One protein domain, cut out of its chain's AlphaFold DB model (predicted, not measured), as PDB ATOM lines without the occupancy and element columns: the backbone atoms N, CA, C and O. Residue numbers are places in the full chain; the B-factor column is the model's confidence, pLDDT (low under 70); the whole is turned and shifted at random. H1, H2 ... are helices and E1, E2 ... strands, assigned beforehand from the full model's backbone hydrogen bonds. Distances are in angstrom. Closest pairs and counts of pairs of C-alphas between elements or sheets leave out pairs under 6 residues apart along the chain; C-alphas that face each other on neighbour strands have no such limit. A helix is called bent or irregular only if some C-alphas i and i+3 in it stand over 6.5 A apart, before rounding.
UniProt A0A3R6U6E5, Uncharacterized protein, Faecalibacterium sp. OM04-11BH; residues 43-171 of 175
ATOM      1  N   THR A  43     199.006 193.408 191.012       92.94
ATOM      2  CA  THR A  43     197.607 193.759 191.300       92.94
ATOM      3  C   THR A  43     197.062 192.933 192.457       92.94
ATOM      4  O   THR A  43     197.563 191.845 192.771       92.94
ATOM      5  N   VAL A  44     196.028 193.459 193.117       92.00
ATOM      6  CA  VAL A  44     195.353 192.787 194.226       92.00
ATOM      7  C   VAL A  44     193.843 192.810 194.035       92.00
ATOM      8  O   VAL A  44     193.273 193.815 193.624       92.00
ATOM      9  N   ALA A  45     193.201 191.697 194.377       91.88
ATOM     10  CA  ALA A  45     191.774 191.624 194.649       91.88
ATOM     11  C   ALA A  45     191.569 191.182 196.102       91.88
ATOM     12  O   ALA A  45     192.171 190.205 196.559       91.88
ATOM     13  N   VAL A  46     190.721 191.907 196.827       93.50
ATOM     14  CA  VAL A  46     190.363 191.613 198.218       93.50
ATOM     15  C   VAL A  46     188.949 191.048 198.231       93.50
ATOM     16  O   VAL A  46     188.056 191.623 197.615       93.50
ATOM     17  N   GLY A  47     188.775 189.904 198.884       91.44
ATOM     18  CA  GLY A  47     187.503 189.196 198.956       91.44
ATOM     19  C   GLY A  47     186.858 189.313 200.330       91.44
ATOM     20  O   GLY A  47     186.649 190.404 200.859       91.44
ATOM     21  N   GLU A  48     186.522 188.158 200.884       93.12
ATOM     22  CA  GLU A  48     185.807 188.018 202.149       93.12
ATOM     23  C   GLU A  48     186.701 188.289 203.360       93.12
ATOM     24  O   GLU A  48     187.930 188.139 203.311       93.12
ATOM     25  N   TRP A  49     186.058 188.641 204.469       96.31
ATOM     26  CA  TRP A  49     186.686 188.759 205.771       96.31
ATOM     27  C   TRP A  49     185.897 188.021 206.845       96.31
ATOM     28  O   TRP A  49     184.707 187.762 206.713       96.31
ATOM     29  N   SER A  50     186.569 187.666 207.929       95.44
ATOM     30  CA  SER A  50     185.929 187.113 209.117       95.44
ATOM     31  C   SER A  50     186.715 187.501 210.358       95.44
ATOM     32  O   SER A  50     187.900 187.825 210.280       95.44
ATOM     33  N   ALA A  51     186.056 187.493 211.511       95.06
ATOM     34  CA  ALA A  51     186.692 187.764 212.788       95.06
ATOM     35  C   ALA A  51     186.261 186.711 213.803       95.06
ATOM     36  O   ALA A  51     185.069 186.479 213.985       95.06
ATOM     37  N   VAL A  52     187.231 186.065 214.446       94.00
ATOM     38  CA  VAL A  52     186.978 185.007 215.427       94.00
ATOM     39  C   VAL A  52     187.644 185.386 216.750       94.00
ATOM     40  O   VAL A  52     188.870 185.519 216.790       94.00
ATOM     41  N   PRO A  53     186.873 185.588 217.833       92.62
ATOM     42  CA  PRO A  53     187.420 185.880 219.145       92.62
ATOM     43  C   PRO A  53     187.890 184.596 219.832       92.62
ATOM     44  O   PRO A  53     187.327 183.515 219.654       92.62
ATOM     45  N   HIS A  54     188.901 184.737 220.676       89.19
ATOM     46  CA  HIS A  54     189.467 183.674 221.485       89.19
ATOM     47  C   HIS A  54     189.660 184.173 222.916       89.19
ATOM     48  O   HIS A  54     190.407 185.123 223.159       89.19
ATOM     49  N   ASP A  55     189.025 183.488 223.864       81.62
ATOM     50  CA  ASP A  55     189.312 183.646 225.286       81.62
ATOM     51  C   ASP A  55     190.439 182.677 225.662       81.62
ATOM     52  O   ASP A  55     190.295 181.453 225.616       81.62
ATOM     53  N   GLN A  56     191.599 183.231 226.005       66.44
ATOM     54  CA  GLN A  56     192.714 182.465 226.546       66.44
ATOM     55  C   GLN A  56     192.451 182.360 228.048       66.44
ATOM     56  O   GLN A  56     192.508 183.363 228.755       66.44
ATOM     57  N   GLY A  57     192.072 181.169 228.522       59.03
ATOM     58  CA  GLY A  57     191.711 180.928 229.921       59.03
ATOM     59  C   GLY A  57     192.733 181.445 230.954       59.03
ATOM     60  O   GLY A  57     193.840 181.871 230.636       59.03
ATOM     61  N   ILE A  58     192.347 181.402 232.231       50.44
ATOM     62  CA  ILE A  58     193.092 181.992 233.358       50.44
ATOM     63  C   ILE A  58     194.568 181.525 233.371       50.44
ATOM     64  O   ILE A  58     194.826 180.337 233.549       50.44
ATOM     65  N   GLY A  59     195.529 182.456 233.245       58.53
ATOM     66  CA  GLY A  59     196.961 182.200 233.509       58.53
ATOM     67  C   GLY A  59     197.989 182.772 232.519       58.53
ATOM     68  O   GLY A  59     199.181 182.698 232.800       58.53
ATOM     69  N   THR A  60     197.579 183.355 231.387       58.81
ATOM     70  CA  THR A  60     198.495 183.769 230.295       58.81
ATOM     71  C   THR A  60     198.874 185.257 230.276       58.81
ATOM     72  O   THR A  60     199.690 185.671 229.457       58.81
ATOM     73  N   GLY A  61     198.286 186.091 231.141       62.94
ATOM     74  CA  GLY A  61     198.554 187.539 231.186       62.94
ATOM     75  C   GLY A  61     197.949 188.368 230.037       62.94
ATOM     76  O   GLY A  61     197.953 189.591 230.130       62.94
ATOM     77  N   LYS A  62     197.388 187.732 228.999       61.41
ATOM     78  CA  LYS A  62     196.468 188.337 228.018       61.41
ATOM     79  C   LYS A  62     195.249 187.436 227.889       61.41
ATOM     80  O   LYS A  62     195.381 186.295 227.448       61.41
ATOM     81  N   SER A  63     194.091 187.934 228.306       79.56
ATOM     82  CA  SER A  63     192.890 187.104 228.461       79.56
ATOM     83  C   SER A  63     192.114 186.914 227.155       79.56
ATOM     84  O   SER A  63     191.359 185.954 227.012       79.56
ATOM     85  N   TRP A  64     192.324 187.805 226.181       89.12
ATOM     86  CA  TRP A  64     191.512 187.877 224.971       89.12
ATOM     87  C   TRP A  64     192.319 188.330 223.747       89.12
ATOM     88  O   TRP A  64     193.148 189.241 223.829       89.12
ATOM     89  N   TYR A  65     192.036 187.724 222.596       92.62
ATOM     90  CA  TYR A  65     192.394 188.252 221.278       92.62
ATOM     91  C   TYR A  65     191.336 187.850 220.249       92.62
ATOM     92  O   TYR A  65     190.564 186.925 220.486       92.62
ATOM     93  N   ALA A  66     191.320 188.500 219.089       95.38
ATOM     94  CA  ALA A  66     190.535 188.049 217.945       95.38
ATOM     95  C   ALA A  66     191.396 187.994 216.687       95.38
ATOM     96  O   ALA A  66     192.152 188.927 216.407       95.38
ATOM     97  N   ASP A  67     191.272 186.905 215.933       96.38
ATOM     98  CA  ASP A  67     191.909 186.758 214.630       96.38
ATOM     99  C   ASP A  67     190.948 187.263 213.547       96.38
ATOM    100  O   ASP A  67     189.844 186.749 213.380       96.38
ATOM    101  N   PHE A  68     191.379 188.298 212.828       97.62
ATOM    102  CA  PHE A  68     190.689 188.894 211.692       97.62
ATOM    103  C   PHE A  68     191.327 188.379 210.399       97.62
ATOM    104  O   PHE A  68     192.461 188.736 210.065       97.62
ATOM    105  N   ALA A  69     190.624 187.505 209.692       97.81
ATOM    106  CA  ALA A  69     191.079 186.890 208.455       97.81
ATOM    107  C   ALA A  69     190.559 187.667 207.241       97.81
ATOM    108  O   ALA A  69     189.403 188.074 207.216       97.81
ATOM    109  N   VAL A  70     191.403 187.840 206.223       96.81
ATOM    110  CA  VAL A  70     191.035 188.445 204.936       96.81
ATOM    111  C   VAL A  70     191.531 187.577 203.798       96.81
ATOM    112  O   VAL A  70     192.728 187.292 203.722       96.81
ATOM    113  N   THR A  71     190.643 187.209 202.882       95.62
ATOM    114  CA  THR A  71     191.019 186.519 201.647       95.62
ATOM    115  C   THR A  71     191.518 187.528 200.622       95.62
ATOM    116  O   THR A  71     190.837 188.498 200.286       95.62
ATOM    117  N   VAL A  72     192.714 187.290 200.096       94.44
ATOM    118  CA  VAL A  72     193.380 188.158 199.128       94.44
ATOM    119  C   VAL A  72     193.910 187.320 197.975       94.44
ATOM    120  O   VAL A  72     194.508 186.261 198.176       94.44
ATOM    121  N   ARG A  73     193.726 187.822 196.754       94.00
ATOM    122  CA  ARG A  73     194.379 187.315 195.551       94.00
ATOM    123  C   ARG A  73     195.367 188.354 195.048       94.00
ATOM    124  O   ARG A  73     194.987 189.488 194.787       94.00
ATOM    125  N   VAL A  74     196.619 187.949 194.897       93.00
ATOM    126  CA  VAL A  74     197.697 188.783 194.362       93.00
ATOM    127  C   VAL A  74     198.113 188.233 193.006       93.00
ATOM    128  O   VAL A  74     198.241 187.016 192.846       93.00
ATOM    129  N   HIS A  75     198.319 189.115 192.034       92.75
ATOM    130  CA  HIS A  75     198.891 188.790 190.731       92.75
ATOM    131  C   HIS A  75     200.209 189.540 190.571       92.75
ATOM    132  O   HIS A  75     200.229 190.767 190.619       92.75
ATOM    133  N   ASN A  76     201.302 188.801 190.402       91.69
ATOM    134  CA  ASN A  76     202.599 189.376 190.078       91.69
ATOM    135  C   ASN A  76     202.619 189.783 188.595       91.69
ATOM    136  O   ASN A  76     202.520 188.911 187.732       91.69
ATOM    137  N   LEU A  77     202.758 191.078 188.311       90.00
ATOM    138  CA  LEU A  77     202.868 191.611 186.951       90.00
ATOM    139  C   LEU A  77     204.310 191.570 186.426       90.00
ATOM    140  O   LEU A  77     204.532 191.684 185.219       90.00
ATOM    141  N   ASP A  78     205.293 191.393 187.312       82.50
ATOM    142  CA  ASP A  78     206.694 191.407 186.928       82.50
ATOM    143  C   ASP A  78     207.101 190.166 186.134       82.50
ATOM    144  O   ASP A  78     206.702 189.020 186.376       82.50
ATOM    145  N   ASN A  79     208.027 190.404 185.206       74.62
ATOM    146  CA  ASN A  79     208.631 189.378 184.366       74.62
ATOM    147  C   ASN A  79     209.829 188.660 185.015       74.62
ATOM    148  O   ASN A  79     210.496 187.872 184.335       74.62
ATOM    149  N   SER A  80     210.076 188.906 186.304       72.38
ATOM    150  CA  SER A  80     211.218 188.403 187.072       72.38
ATOM    151  C   SER A  80     210.800 187.335 188.082       72.38
ATOM    152  O   SER A  80     209.752 187.422 188.720       72.38
ATOM    153  N   ASN A  81     211.647 186.321 188.259       72.88
ATOM    154  CA  ASN A  81     211.513 185.387 189.376       72.88
ATOM    155  C   ASN A  81     211.990 186.057 190.672       72.88
ATOM    156  O   ASN A  81     212.984 186.778 190.654       72.88
ATOM    157  N   GLY A  82     211.314 185.784 191.793       73.62
ATOM    158  CA  GLY A  82     211.705 186.313 193.105       73.62
ATOM    159  C   GLY A  82     211.022 187.622 193.505       73.62
ATOM    160  O   GLY A  82     211.488 188.271 194.441       73.62
ATOM    161  N   PHE A  83     209.918 187.994 192.844       85.88
ATOM    162  CA  PHE A  83     209.065 189.088 193.304       85.88
ATOM    163  C   PHE A  83     208.648 188.828 194.751       85.88
ATOM    164  O   PHE A  83     208.043 187.799 195.076       85.88
ATOM    165  N   SER A  84     209.038 189.736 195.639       91.62
ATOM    166  CA  SER A  84     208.762 189.595 197.055       91.62
ATOM    167  C   SER A  84     208.668 190.939 197.741       91.62
ATOM    168  O   SER A  84     209.353 191.894 197.380       91.62
ATOM    169  N   PHE A  85     207.812 191.005 198.754       92.81
ATOM    170  CA  PHE A  85     207.681 192.201 199.568       92.81
ATOM    171  C   PHE A  85     207.267 191.875 201.007       92.81
ATOM    172  O   PHE A  85     206.569 190.880 201.260       92.81
ATOM    173  N   PRO A  86     207.655 192.725 201.976       94.69
ATOM    174  CA  PRO A  86     207.204 192.598 203.354       94.69
ATOM    175  C   PRO A  86     205.711 192.929 203.454       94.69
ATOM    176  O   PRO A  86     205.283 194.066 203.232       94.69
ATOM    177  N   ALA A  87     204.898 191.949 203.848       95.25
ATOM    178  CA  ALA A  87     203.444 192.083 203.840       95.25
ATOM    179  C   ALA A  87     202.937 193.172 204.799       95.25
ATOM    180  O   ALA A  87     201.950 193.831 204.502       95.25
ATOM    181  N   LYS A  88     203.638 193.420 205.915       94.62
ATOM    182  CA  LYS A  88     203.269 194.452 206.907       94.62
ATOM    183  C   LYS A  88     203.309 195.887 206.366       94.62
ATOM    184  O   LYS A  88     202.658 196.761 206.940       94.62
ATOM    185  N   SER A  89     204.096 196.132 205.319       93.19
ATOM    186  CA  SER A  89     204.213 197.450 204.681       93.19
ATOM    187  C   SER A  89     203.161 197.645 203.591       93.19
ATOM    188  O   SER A  89     202.678 198.760 203.397       93.19
ATOM    189  N   VAL A  90     202.792 196.552 202.914       96.19
ATOM    190  CA  VAL A  90     201.857 196.548 201.784       96.19
ATOM    191  C   VAL A  90     200.408 196.412 202.239       96.19
ATOM    192  O   VAL A  90     199.562 197.138 201.738       96.19
ATOM    193  N   PHE A  91     200.113 195.532 203.197       97.50
ATOM    194  CA  PHE A  91     198.763 195.286 203.702       97.50
ATOM    195  C   PHE A  91     198.590 195.912 205.082       97.50
ATOM    196  O   PHE A  91     199.190 195.476 206.069       97.50
ATOM    197  N   VAL A  92     197.754 196.944 205.163       98.06
ATOM    198  CA  VAL A  92     197.498 197.677 206.406       98.06
ATOM    199  C   VAL A  92     196.005 197.695 206.692       98.06
ATOM    200  O   VAL A  92     195.261 198.428 206.046       98.06
ATOM    201  N   LEU A  93     195.590 196.914 207.689       98.50
ATOM    202  CA  LEU A  93     194.231 196.934 208.219       98.50
ATOM    203  C   LEU A  93     194.096 198.023 209.288       98.50
ATOM    204  O   LEU A  93     194.937 198.141 210.189       98.50
ATOM    205  N   LYS A  94     193.015 198.790 209.193       98.50
ATOM    206  CA  LYS A  94     192.549 199.716 210.217       98.50
ATOM    207  C   LYS A  94     191.086 199.444 210.534       98.50
ATOM    208  O   LYS A  94     190.308 199.186 209.624       98.50
ATOM    209  N   ILE A  95     190.732 199.537 211.808       98.12
ATOM    210  CA  ILE A  95     189.349 199.486 212.287       98.12
ATOM    211  C   ILE A  95     189.134 200.748 213.118       98.12
ATOM    212  O   ILE A  95     189.938 201.025 214.010       98.12
ATOM    213  N   ASP A  96     188.146 201.564 212.757       97.56
ATOM    214  CA  ASP A  96     187.933 202.914 213.306       97.56
ATOM    215  C   ASP A  96     189.217 203.763 213.296       97.56
ATOM    216  O   ASP A  96     189.568 204.470 214.243       97.56
ATOM    217  N   GLY A  97     189.997 203.632 212.219       97.25
ATOM    218  CA  GLY A  97     191.284 204.309 212.051       97.25
ATOM    219  C   GLY A  97     192.451 203.723 212.863       97.25
ATOM    220  O   GLY A  97     193.606 204.043 212.556       97.25
ATOM    221  N   GLN A  98     192.204 202.831 213.828       98.25
ATOM    222  CA  GLN A  98     193.247 202.167 214.612       98.25
ATOM    223  C   GLN A  98     193.869 201.005 213.836       98.25
ATOM    224  O   GLN A  98     193.171 200.149 213.301       98.25
ATOM    225  N   LYS A  99     195.205 200.954 213.778       97.75
ATOM    226  CA  LYS A  99     195.934 199.902 213.056       97.75
ATOM    227  C   LYS A  99     195.821 198.561 213.788       97.75
ATOM    228  O   LYS A  99     196.066 198.493 214.989       97.75
ATOM    229  N   VAL A 100     195.549 197.494 213.041       97.81
ATOM    230  CA  VAL A 100     195.553 196.113 213.547       97.81
ATOM    231  C   VAL A 100     196.790 195.386 213.027       97.81
ATOM    232  O   VAL A 100     197.190 195.540 211.868       97.81
ATOM    233  N   ALA A 101     197.451 194.618 213.890       96.81
ATOM    234  CA  ALA A 101     198.725 193.991 213.560       96.81
ATOM    235  C   ALA A 101     198.539 192.743 212.684       96.81
ATOM    236  O   ALA A 101     197.876 191.790 213.092       96.81
ATOM    237  N   LEU A 102     199.187 192.714 211.515       97.38
ATOM    238  CA  LEU A 102     199.294 191.514 210.680       97.38
ATOM    239  C   LEU A 102     200.185 190.471 211.372       97.38
ATOM    240  O   LEU A 102     201.358 190.744 211.654       97.38
ATOM    241  N   GLN A 103     199.636 189.281 211.599       95.31
ATOM    242  CA  GLN A 103     200.326 188.148 212.220       95.31
ATOM    243  C   GLN A 103     200.867 187.151 211.193       95.31
ATOM    244  O   GLN A 103     201.871 186.494 211.453       95.31
ATOM    245  N   GLY A 104     200.246 187.049 210.016       94.75
ATOM    246  CA  GLY A 104     200.673 186.108 208.984       94.75
ATOM    247  C   GLY A 104     199.512 185.664 208.108       94.75
ATOM    248  O   GLY A 104     198.768 186.501 207.606       94.75
ATOM    249  N   GLY A 105     199.382 184.351 207.932       92.81
ATOM    250  CA  GLY A 105     198.376 183.712 207.087       92.81
ATOM    251  C   GLY A 105     199.015 182.860 205.987       92.81
ATOM    252  O   GLY A 105     200.209 182.980 205.711       92.81
ATOM    253  N   ASN A 106     198.234 181.969 205.374       94.06
ATOM    254  CA  ASN A 106     198.753 180.961 204.435       94.06
ATOM    255  C   ASN A 106     199.246 181.551 203.099       94.06
ATOM    256  O   ASN A 106     199.919 180.869 202.325       94.06
ATOM    257  N   LEU A 107     198.938 182.823 202.832       92.69
ATOM    258  CA  LEU A 107     199.458 183.534 201.671       92.69
ATOM    259  C   LEU A 107     200.970 183.799 201.808       92.69
ATOM    260  O   LEU A 107     201.689 183.833 200.804       92.69
ATOM    261  N   LEU A 108     201.451 183.960 203.043       93.38
ATOM    262  CA  LEU A 108     202.773 184.488 203.367       93.38
ATOM    263  C   LEU A 108     203.747 183.395 203.815       93.38
ATOM    264  O   LEU A 108     203.367 182.413 204.444       93.38
ATOM    265  N   SER A 109     205.032 183.620 203.554       91.38
ATOM    266  CA  SER A 109     206.139 182.877 204.155       91.38
ATOM    267  C   SER A 109     206.892 183.822 205.084       91.38
ATOM    268  O   SER A 109     207.469 184.803 204.618       91.38
ATOM    269  N   ASN A 110     206.822 183.582 206.398       90.06
ATOM    270  CA  ASN A 110     207.426 184.437 207.429       90.06
ATOM    271  C   ASN A 110     207.169 185.942 207.180       90.06
ATOM    272  O   ASN A 110     208.092 186.698 206.879       90.06
ATOM    273  N   ILE A 111     205.891 186.351 207.210       91.69
ATOM    274  CA  ILE A 111     205.381 187.722 206.962       91.69
ATOM    275  C   ILE A 111     205.775 188.373 205.620       91.69
ATOM    276  O   ILE A 111     205.516 189.561 205.412       91.69
ATOM    277  N   THR A 112     206.359 187.611 204.699       94.25
ATOM    278  CA  THR A 112     206.773 188.064 203.369       94.25
ATOM    279  C   THR A 112     205.919 187.366 202.322       94.25
ATOM    280  O   THR A 112     205.662 186.162 202.417       94.25
ATOM    281  N   LEU A 113     205.452 188.111 201.323       94.06
ATOM    282  CA  LEU A 113     204.882 187.498 200.131       94.06
ATOM    283  C   LEU A 113     206.027 187.186 199.175       94.06
ATOM    284  O   LEU A 113     206.845 188.058 198.911       94.06
ATOM    285  N   VAL A 114     206.081 185.959 198.669       93.12
ATOM    286  CA  VAL A 114     207.048 185.541 197.649       93.12
ATOM    287  C   VAL A 114     206.266 184.902 196.518       93.12
ATOM    288  O   VAL A 114     205.433 184.026 196.772       93.12
ATOM    289  N   MET A 115     206.522 185.356 195.296       91.88
ATOM    290  CA  MET A 115     205.827 184.902 194.100       91.88
ATOM    291  C   MET A 115     206.800 184.647 192.951       91.88
ATOM    292  O   MET A 115     207.852 185.279 192.815       91.88
ATOM    293  N   LYS A 116     206.432 183.698 192.097       91.62
ATOM    294  CA  LYS A 116     207.089 183.445 190.815       91.62
ATOM    295  C   LYS A 116     206.617 184.459 189.777       91.62
ATOM    296  O   LYS A 116     205.610 185.147 189.957       91.62
ATOM    297  N   LYS A 117     207.349 184.530 188.668       90.38
ATOM    298  CA  LYS A 117     206.981 185.329 187.497       90.38
ATOM    299  C   LYS A 117     205.534 185.054 187.066       90.38
ATOM    300  O   LYS A 117     205.188 183.893 186.848       90.38
ATOM    301  N   GLY A 118     204.723 186.106 186.915       88.44
ATOM    302  CA  GLY A 118     203.337 186.004 186.428       88.44
ATOM    303  C   GLY A 118     202.391 185.195 187.324       88.44
ATOM    304  O   GLY A 118     201.294 184.826 186.903       88.44
ATOM    305  N   GLU A 119     202.822 184.831 188.536       91.31
ATOM    306  CA  GLU A 119     202.035 183.976 189.415       91.31
ATOM    307  C   GLU A 119     200.793 184.716 189.910       91.31
ATOM    308  O   GLU A 119     200.832 185.903 190.243       91.31
ATOM    309  N   ARG A 120     199.684 183.983 190.011       91.81
ATOM    310  CA  ARG A 120     198.505 184.412 190.760       91.81
ATOM    311  C   ARG A 120     198.380 183.539 191.990       91.81
ATOM    312  O   ARG A 120     198.254 182.323 191.865       91.81
ATOM    313  N   LYS A 121     198.384 184.159 193.164       90.88
ATOM    314  CA  LYS A 121     198.286 183.457 194.442       90.88
ATOM    315  C   LYS A 121     197.095 183.980 195.224       90.88
ATOM    316  O   LYS A 121     196.983 185.181 195.452       90.88
ATOM    317  N   THR A 122     196.229 183.068 195.641       94.06
ATOM    318  CA  THR A 122     195.123 183.357 196.556       94.06
ATOM    319  C   THR A 122     195.450 182.771 197.915       94.06
ATOM    320  O   THR A 122     195.981 181.664 198.009       94.06
ATOM    321  N   GLY A 123     195.136 183.505 198.970       93.88
ATOM    322  CA  GLY A 123     195.319 183.042 200.332       93.88
ATOM    323  C   GLY A 123     194.718 184.010 201.333       93.88
ATOM    324  O   GLY A 123     194.096 185.005 200.975       93.88
ATOM    325  N   VAL A 124     194.918 183.699 202.601       95.19
ATOM    326  CA  VAL A 124     194.399 184.442 203.737       95.19
ATOM    327  C   VAL A 124     195.533 185.222 204.384       95.19
ATOM    328  O   VAL A 124     196.630 184.693 204.588       95.19
ATOM    329  N   LEU A 125     195.248 186.475 204.721       97.56
ATOM    330  CA  LEU A 125     196.003 187.293 205.659       97.56
ATOM    331  C   LEU A 125     195.291 187.270 207.009       97.56
ATOM    332  O   LEU A 125     194.082 187.473 207.068       97.56
ATOM    333  N   THR A 126     196.032 187.056 208.091       97.44
ATOM    334  CA  THR A 126     195.492 187.059 209.455       97.44
ATOM    335  C   THR A 126     196.061 188.239 210.224       97.44
ATOM    336  O   THR A 126     197.266 188.316 210.475       97.44
ATOM    337  N   PHE A 127     195.183 189.155 210.606       97.88
ATOM    338  CA  PHE A 127     195.446 190.245 211.534       97.88
ATOM    339  C   PHE A 127     194.945 189.847 212.922       97.88
ATOM    340  O   PHE A 127     194.055 189.012 213.037       97.88
ATOM    341  N   ARG A 128     195.509 190.428 213.980       96.56
ATOM    342  CA  ARG A 128     195.091 190.129 215.352       96.56
ATOM    343  C   ARG A 128     194.788 191.394 216.125       96.56
ATOM    344  O   ARG A 128     195.662 192.253 216.253       96.56
ATOM    345  N   LEU A 129     193.568 191.451 216.648       96.19
ATOM    346  CA  LEU A 129     193.170 192.378 217.693       96.19
ATOM    347  C   LEU A 129     193.601 191.781 219.028       96.19
ATOM    348  O   LEU A 129     193.358 190.599 219.277       96.19
ATOM    349  N   ASP A 130     194.241 192.573 219.878       92.69
ATOM    350  CA  ASP A 130     194.542 192.161 221.246       92.69
ATOM    351  C   ASP A 130     193.557 192.765 222.251       92.69
ATOM    352  O   ASP A 130     192.650 193.512 221.890       92.69
ATOM    353  N   GLU A 131     193.730 192.427 223.526       91.00
ATOM    354  CA  GLU A 131     192.882 192.879 224.631       91.00
ATOM    355  C   GLU A 131     192.644 194.399 224.665       91.00
ATOM    356  O   GLU A 131     191.545 194.828 225.014       91.00
ATOM    357  N   SER A 132     193.608 195.218 224.223       92.38
ATOM    358  CA  SER A 132     193.447 196.679 224.163       92.38
ATOM    359  C   SER A 132     192.494 197.148 223.056       92.38
ATOM    360  O   SER A 132     191.964 198.253 223.130       92.38
ATOM    361  N   GLN A 133     192.244 196.296 222.057       95.19
ATOM    362  CA  GLN A 133     191.393 196.543 220.892       95.19
ATOM    363  C   GLN A 133     190.067 195.766 220.955       95.19
ATOM    364  O   GLN A 133     189.353 195.655 219.956       95.19
ATOM    365  N   LYS A 134     189.703 195.222 222.125       93.56
ATOM    366  CA  LYS A 134     188.451 194.471 222.316       93.56
ATOM    367  C   LYS A 134     187.203 195.302 222.006       93.56
ATOM    368  O   LYS A 134     186.219 194.769 221.500       93.56
ATOM    369  N   ASN A 135     187.255 196.607 222.263       95.06
ATOM    370  CA  ASN A 135     186.195 197.551 221.908       95.06
ATOM    371  C   ASN A 135     185.966 197.641 220.387       95.06
ATOM    372  O   ASN A 135     184.817 197.724 219.967       95.06
ATOM    373  N   LEU A 136     187.023 197.567 219.566       97.06
ATOM    374  CA  LEU A 136     186.894 197.552 218.104       97.06
ATOM    375  C   LEU A 136     186.150 196.299 217.640       97.06
ATOM    376  O   LEU A 136     185.244 196.388 216.821       97.06
ATOM    377  N   TYR A 137     186.479 195.133 218.210       95.44
ATOM    378  CA  TYR A 137     185.759 193.893 217.907       95.44
ATOM    379  C   TYR A 137     184.275 193.985 218.294       95.44
ATOM    380  O   TYR A 137     183.411 193.610 217.511       95.44
ATOM    381  N   GLN A 138     183.957 194.550 219.463       94.75
ATOM    382  CA  GLN A 138     182.565 194.773 219.871       94.75
ATOM    383  C   GLN A 138     181.818 195.719 218.920       94.75
ATOM    384  O   GLN A 138     180.663 195.460 218.589       94.75
ATOM    385  N   ALA A 139     182.469 196.784 218.446       96.69
ATOM    386  CA  ALA A 139     181.900 197.684 217.445       96.69
ATOM    387  C   ALA A 139     181.683 196.981 216.092       96.69
ATOM    388  O   ALA A 139     180.712 197.272 215.396       96.69
ATOM    389  N   MET A 140     182.533 196.015 215.732       96.12
ATOM    390  CA  MET A 140     182.310 195.192 214.544       96.12
ATOM    391  C   MET A 140     181.124 194.242 214.685       96.12
ATOM    392  O   MET A 140     180.345 194.119 213.746       96.12
ATOM    393  N   GLU A 141     180.968 193.592 215.837       93.69
ATOM    394  CA  GLU A 141     179.797 192.752 216.124       93.69
ATOM    395  C   GLU A 141     178.504 193.581 216.087       93.69
ATOM    396  O   GLU A 141     177.476 193.120 215.597       93.69
ATOM    397  N   ALA A 142     178.573 194.838 216.538       95.25
ATOM    398  CA  ALA A 142     177.486 195.809 216.425       95.25
ATOM    399  C   ALA A 142     177.318 196.402 215.010       95.25
ATOM    400  O   ALA A 142     176.385 197.172 214.790       95.25
ATOM    401  N   GLN A 143     178.196 196.056 214.062       96.75
ATOM    402  CA  GLN A 143     178.229 196.569 212.687       96.75
ATOM    403  C   GLN A 143     178.372 198.096 212.579       96.75
ATOM    404  O   GLN A 143     177.900 198.716 211.628       96.75
ATOM    405  N   THR A 144     179.025 198.720 213.560       95.25
ATOM    406  CA  THR A 144     179.221 200.176 213.617       95.25
ATOM    407  C   THR A 144     180.645 200.611 213.290       95.25
ATOM    408  O   THR A 144     180.878 201.809 213.158       95.25
ATOM    409  N   ALA A 145     181.597 199.678 213.211       96.88
ATOM    410  CA  ALA A 145     183.001 200.006 212.986       96.88
ATOM    411  C   ALA A 145     183.316 200.247 211.498       96.88
ATOM    412  O   ALA A 145     182.821 199.549 210.613       96.88
ATOM    413  N   ASP A 146     184.202 201.200 211.215       97.44
ATOM    414  CA  ASP A 146     184.766 201.439 209.883       97.44
ATOM    415  C   ASP A 146     185.980 200.529 209.666       97.44
ATOM    416  O   ASP A 146     187.055 200.755 210.231       97.44
ATOM    417  N   ILE A 147     185.821 199.484 208.853       98.19
ATOM    418  CA  ILE A 147     186.888 198.527 208.537       98.19
ATOM    419  C   ILE A 147     187.537 198.927 207.212       98.19
ATOM    420  O   ILE A 147     186.890 198.889 206.168       98.19
ATOM    421  N   LYS A 148     188.834 199.242 207.226       98.06
ATOM    422  CA  LYS A 148     189.591 199.632 206.028       98.06
ATOM    423  C   LYS A 148     190.859 198.823 205.853       98.06
ATOM    424  O   LYS A 148     191.745 198.844 206.707       98.06
ATOM    425  N   LEU A 149     190.992 198.178 204.700       97.94
ATOM    426  CA  LEU A 149     192.236 197.562 204.259       97.94
ATOM    427  C   LEU A 149     192.881 198.434 203.183       97.94
ATOM    428  O   LEU A 149     192.364 198.563 202.077       97.94
ATOM    429  N   ARG A 150     194.043 199.008 203.496       97.19
ATOM    430  CA  ARG A 150     194.897 199.668 202.506       97.19
ATOM    431  C   ARG A 150     195.895 198.663 201.944       97.19
ATOM    432  O   ARG A 150     196.545 197.952 202.717       97.19
ATOM    433  N   VAL A 151     196.046 198.661 200.626       95.62
ATOM    434  CA  VAL A 151     196.978 197.808 199.887       95.62
ATOM    435  C   VAL A 151     197.930 198.670 199.058       95.62
ATOM    436  O   VAL A 151     197.497 199.619 198.408       95.62
ATOM    437  N   GLY A 152     199.222 198.351 199.086       93.38
ATOM    438  CA  GLY A 152     200.274 199.064 198.352       93.38
ATOM    439  C   GLY A 152     201.101 200.018 199.221       93.38
ATOM    440  O   GLY A 152     200.810 200.248 200.401       93.38
ATOM    441  N   VAL A 153     202.154 200.584 198.633       89.56
ATOM    442  CA  VAL A 153     203.011 201.597 199.278       89.56
ATOM    443  C   VAL A 153     202.835 202.934 198.569       89.56
ATOM    444  O   VAL A 153     202.380 203.877 199.210       89.56
ATOM    445  N   ASP A 154     203.115 202.969 197.267       86.62
ATOM    446  CA  ASP A 154     202.789 204.056 196.344       86.62
ATOM    447  C   ASP A 154     202.870 203.504 194.901       86.62
ATOM    448  O   ASP A 154     203.957 203.086 194.496       86.62
ATOM    449  N   PRO A 155     201.758 203.407 194.146       90.12
ATOM    450  CA  PRO A 155     200.403 203.827 194.500       90.12
ATOM    451  C   PRO A 155     199.734 202.896 195.528       90.12
ATOM    452  O   PRO A 155     200.267 201.857 195.923       90.12
ATOM    453  N   THR A 156     198.549 203.297 195.998       92.25
ATOM    454  CA  THR A 156     197.754 202.522 196.963       92.25
ATOM    455  C   THR A 156     196.297 202.409 196.539       92.25
ATOM    456  O   THR A 156     195.760 203.268 195.833       92.25
ATOM    457  N   GLU A 157     195.652 201.353 197.018       92.50
ATOM    458  CA  GLU A 157     194.209 201.140 196.980       92.50
ATOM    459  C   GLU A 157     193.679 201.022 198.412       92.50
ATOM    460  O   GLU A 157     194.379 200.546 199.309       92.50
ATOM    461  N   THR A 158     192.433 201.440 198.628       94.81
ATOM    462  CA  THR A 158     191.724 201.222 199.895       94.81
ATOM    463  C   THR A 158     190.463 200.420 199.626       94.81
ATOM    464  O   THR A 158     189.810 200.597 198.598       94.81
ATOM    465  N   TYR A 159     190.163 199.507 200.539       94.81
ATOM    466  CA  TYR A 159     188.990 198.658 200.516       94.81
ATOM    467  C   TYR A 159     188.230 198.842 201.825       94.81
ATOM    468  O   TYR A 159     188.823 198.707 202.898       94.81
ATOM    469  N   THR A 160     186.931 199.104 201.731       96.19
ATOM    470  CA  THR A 160     186.033 199.236 202.880       96.19
ATOM    471  C   THR A 160     185.296 197.920 203.121       96.19
ATOM    472  O   THR A 160     184.760 197.317 202.188       96.19
ATOM    473  N   GLY A 161     185.301 197.451 204.366       94.81
ATOM    474  CA  GLY A 161     184.588 196.251 204.785       94.81
ATOM    475  C   GLY A 161     183.079 196.479 204.763       94.81
ATOM    476  O   GLY A 161     182.575 197.475 205.271       94.81
ATOM    477  N   VAL A 162     182.359 195.538 204.169       93.88
ATOM    478  CA  VAL A 162     180.902 195.488 204.098       93.88
ATOM    479  C   VAL A 162     180.437 194.355 205.008       93.88
ATOM    480  O   VAL A 162     180.868 193.212 204.850       93.88
ATOM    481  N   TYR A 163     179.580 194.678 205.978       91.00
ATOM    482  CA  TYR A 163     179.022 193.695 206.914       91.00
ATOM    483  C   TYR A 163     178.034 192.745 206.238       91.00
ATOM    484  O   TYR A 163     177.998 191.558 206.557       91.00
ATOM    485  N   GLU A 164     177.273 193.239 205.261       90.88
ATOM    486  CA  GLU A 164     176.443 192.388 204.416       90.88
ATOM    487  C   GLU A 164     177.337 191.471 203.564       90.88
ATOM    488  O   GLU A 164     178.137 191.923 202.744       90.88
ATOM    489  N   GLY A 165     177.246 190.164 203.815       87.25
ATOM    490  CA  GLY A 165     178.068 189.155 203.147       87.25
ATOM    491  C   GLY A 165     179.532 189.097 203.601       87.25
ATOM    492  O   GLY A 165     180.263 188.268 203.074       87.25
ATOM    493  N   TYR A 166     179.959 189.924 204.567       92.56
ATOM    494  CA  TYR A 166     181.328 189.950 205.104       92.56
ATOM    495  C   TYR A 166     182.408 190.056 204.012       92.56
ATOM    496  O   TYR A 166     183.346 189.263 203.933       92.56
ATOM    497  N   THR A 167     182.272 191.056 203.143       93.81
ATOM    498  CA  THR A 167     183.158 191.275 201.987       93.81
ATOM    499  C   THR A 167     183.902 192.594 202.075       93.81
ATOM    500  O   THR A 167     183.615 193.429 202.929       93.81
ATOM    501  N   PHE A 168     184.872 192.803 201.191       92.00
ATOM    502  CA  PHE A 168     185.472 194.107 200.955       92.00
ATOM    503  C   PHE A 168     184.989 194.704 199.634       92.00
ATOM    504  O   PHE A 168     184.968 194.043 198.598       92.00
ATOM    505  N   LYS A 169     184.675 195.999 199.655       91.56
ATOM    506  CA  LYS A 169     184.416 196.804 198.462       91.56
ATOM    507  C   LYS A 169     185.606 197.725 198.214       91.56
ATOM    508  O   LYS A 169     186.037 198.426 199.123       91.56
ATOM    509  N   LYS A 170     186.126 197.748 196.985       91.12
ATOM    510  CA  LYS A 170     187.176 198.696 196.586       91.12
ATOM    511  C   LYS A 170     186.624 200.123 196.603       91.12
ATOM    512  O   LYS A 170     185.594 200.395 195.979       91.12
ATOM    513  N   ASP A 171     187.324 201.029 197.273       89.38
ATOM    514  CA  ASP A 171     186.968 202.443 197.297       89.38
ATOM    515  C   ASP A 171     187.226 203.048 195.913       89.38
ATOM    516  O   ASP A 171     188.283 202.860 195.303       89.38
TER     517      ASP A 171
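What this domain is: This is residues 43 to 171 of the 175 residues of an uncharacterized protein of Faecalibacterium sp. OM04-11BH (UniProt A0A3R6U6E5). One antiparallel sheet of eight strands curls round into a nearly closed barrel, with E1, E2 and E7 facing E4, E8, E9 and E10, E5 as the hinge between these two leaves, and the edge strands E1 and E10 coming near each other. The helix H2 packs at one end of this barrel, on E2 above all, and a small two-stranded ribbon, E3 and E6, lies towards the other end. The 129 printed residues have ten named strands and two named helices, in the order E1 E2 E3 H1 E4 E5 E6 E7 H2 E8 E9 E10; the class is mostly strand, and the sheet runs E1 - E2 - E7 - E5 - E4 - E8 - E9 - E10. The whole is compact, with a radius of gyration of the C-alphas of 15.3 A, and only just elongated, spanning 50 by 33 by 24 A.

Where its parts are: E1, residues 43 to 55, begins at C-alpha 43 at (197.607, 193.759, 191.300), measures 36.4 A and bends by 57 degrees at residue 47. E2, residues 64 to 76, measures 36.6 A and bends by 50 degrees at residue 73. E3 is residues 83 to 86, and H1, residues 87 to 90, leads straight into E4, residues 91 to 95. E5, residues 98 to 104, measures 18.6 A, and E6 is residues 112 to 115. E7, residues 120 to 130, measures 31.7 A. H2, residues 131 to 141, begins at (192.882, 192.879, 224.631), measures 15.6 A and is irregular: C-alphas 132 and 135 are 7.6 A apart. E8, residues 147 to 152, measures 16.8 A and E9, residues 156 to 162, measures 19.6 A. E10, residues 167 to 170, ends at C-alpha 170 at (187.176, 198.696, 196.586).

How they stand to each other: The large sheet is strongly twisted and is a folded sheet, one sheet bent back on itself into two leaves. E1 and E2 form a hairpin at 165 degrees, with N 52 and O 67 at 2.9 A. E2 and E7 are antiparallel, with N 68 and O 127 at 2.8 A. E5 has staggered pairing: residues 101 to 104 pair with E7, N 128 and O 101 being 2.9 A apart, and residues 98 to 100 pair with E4, N 100 and O 93 being 3.0 A apart. E4 and E8 are antiparallel, with N 94 and O 148 at 2.8 A. E8, E9 and E10 form a meander, each strand the antiparallel neighbour of the one before; N 151 and O 157 are 2.8 A apart, and so are N 160 and O 169. The closest C-alphas of E1 and E10 are those of Glu 48 and Thr 167, 4.2 A apart, while E2 and E9 are apart. H2 is on the sheet at a height of 6.7 A, over E7 and only just over E2, where 3 of its C-alphas fall, and it runs along the strands, at 10 degrees to E7 on the local plane. Its closest C-alphas to E2 are those of Glu 131 and Trp 64, 5.2 A apart. H1 is on the opposite face, at a height of 5.2 A, over none of the strands. E3 and E6 are antiparallel, with N 115 and O 83 at 2.9 A. In H2, 5 of 7 O i to N i+4 pairs are within hydrogen-bond range; H1 is too short for such a pair.

The domain as a whole: The two C-alphas farthest apart are those of Ile 58 and Asn 79, 51.9 A. The printed part has no cut, and no link is long. The mean pLDDT of the printed part is 91.2, with residues 56 to 62 under 70.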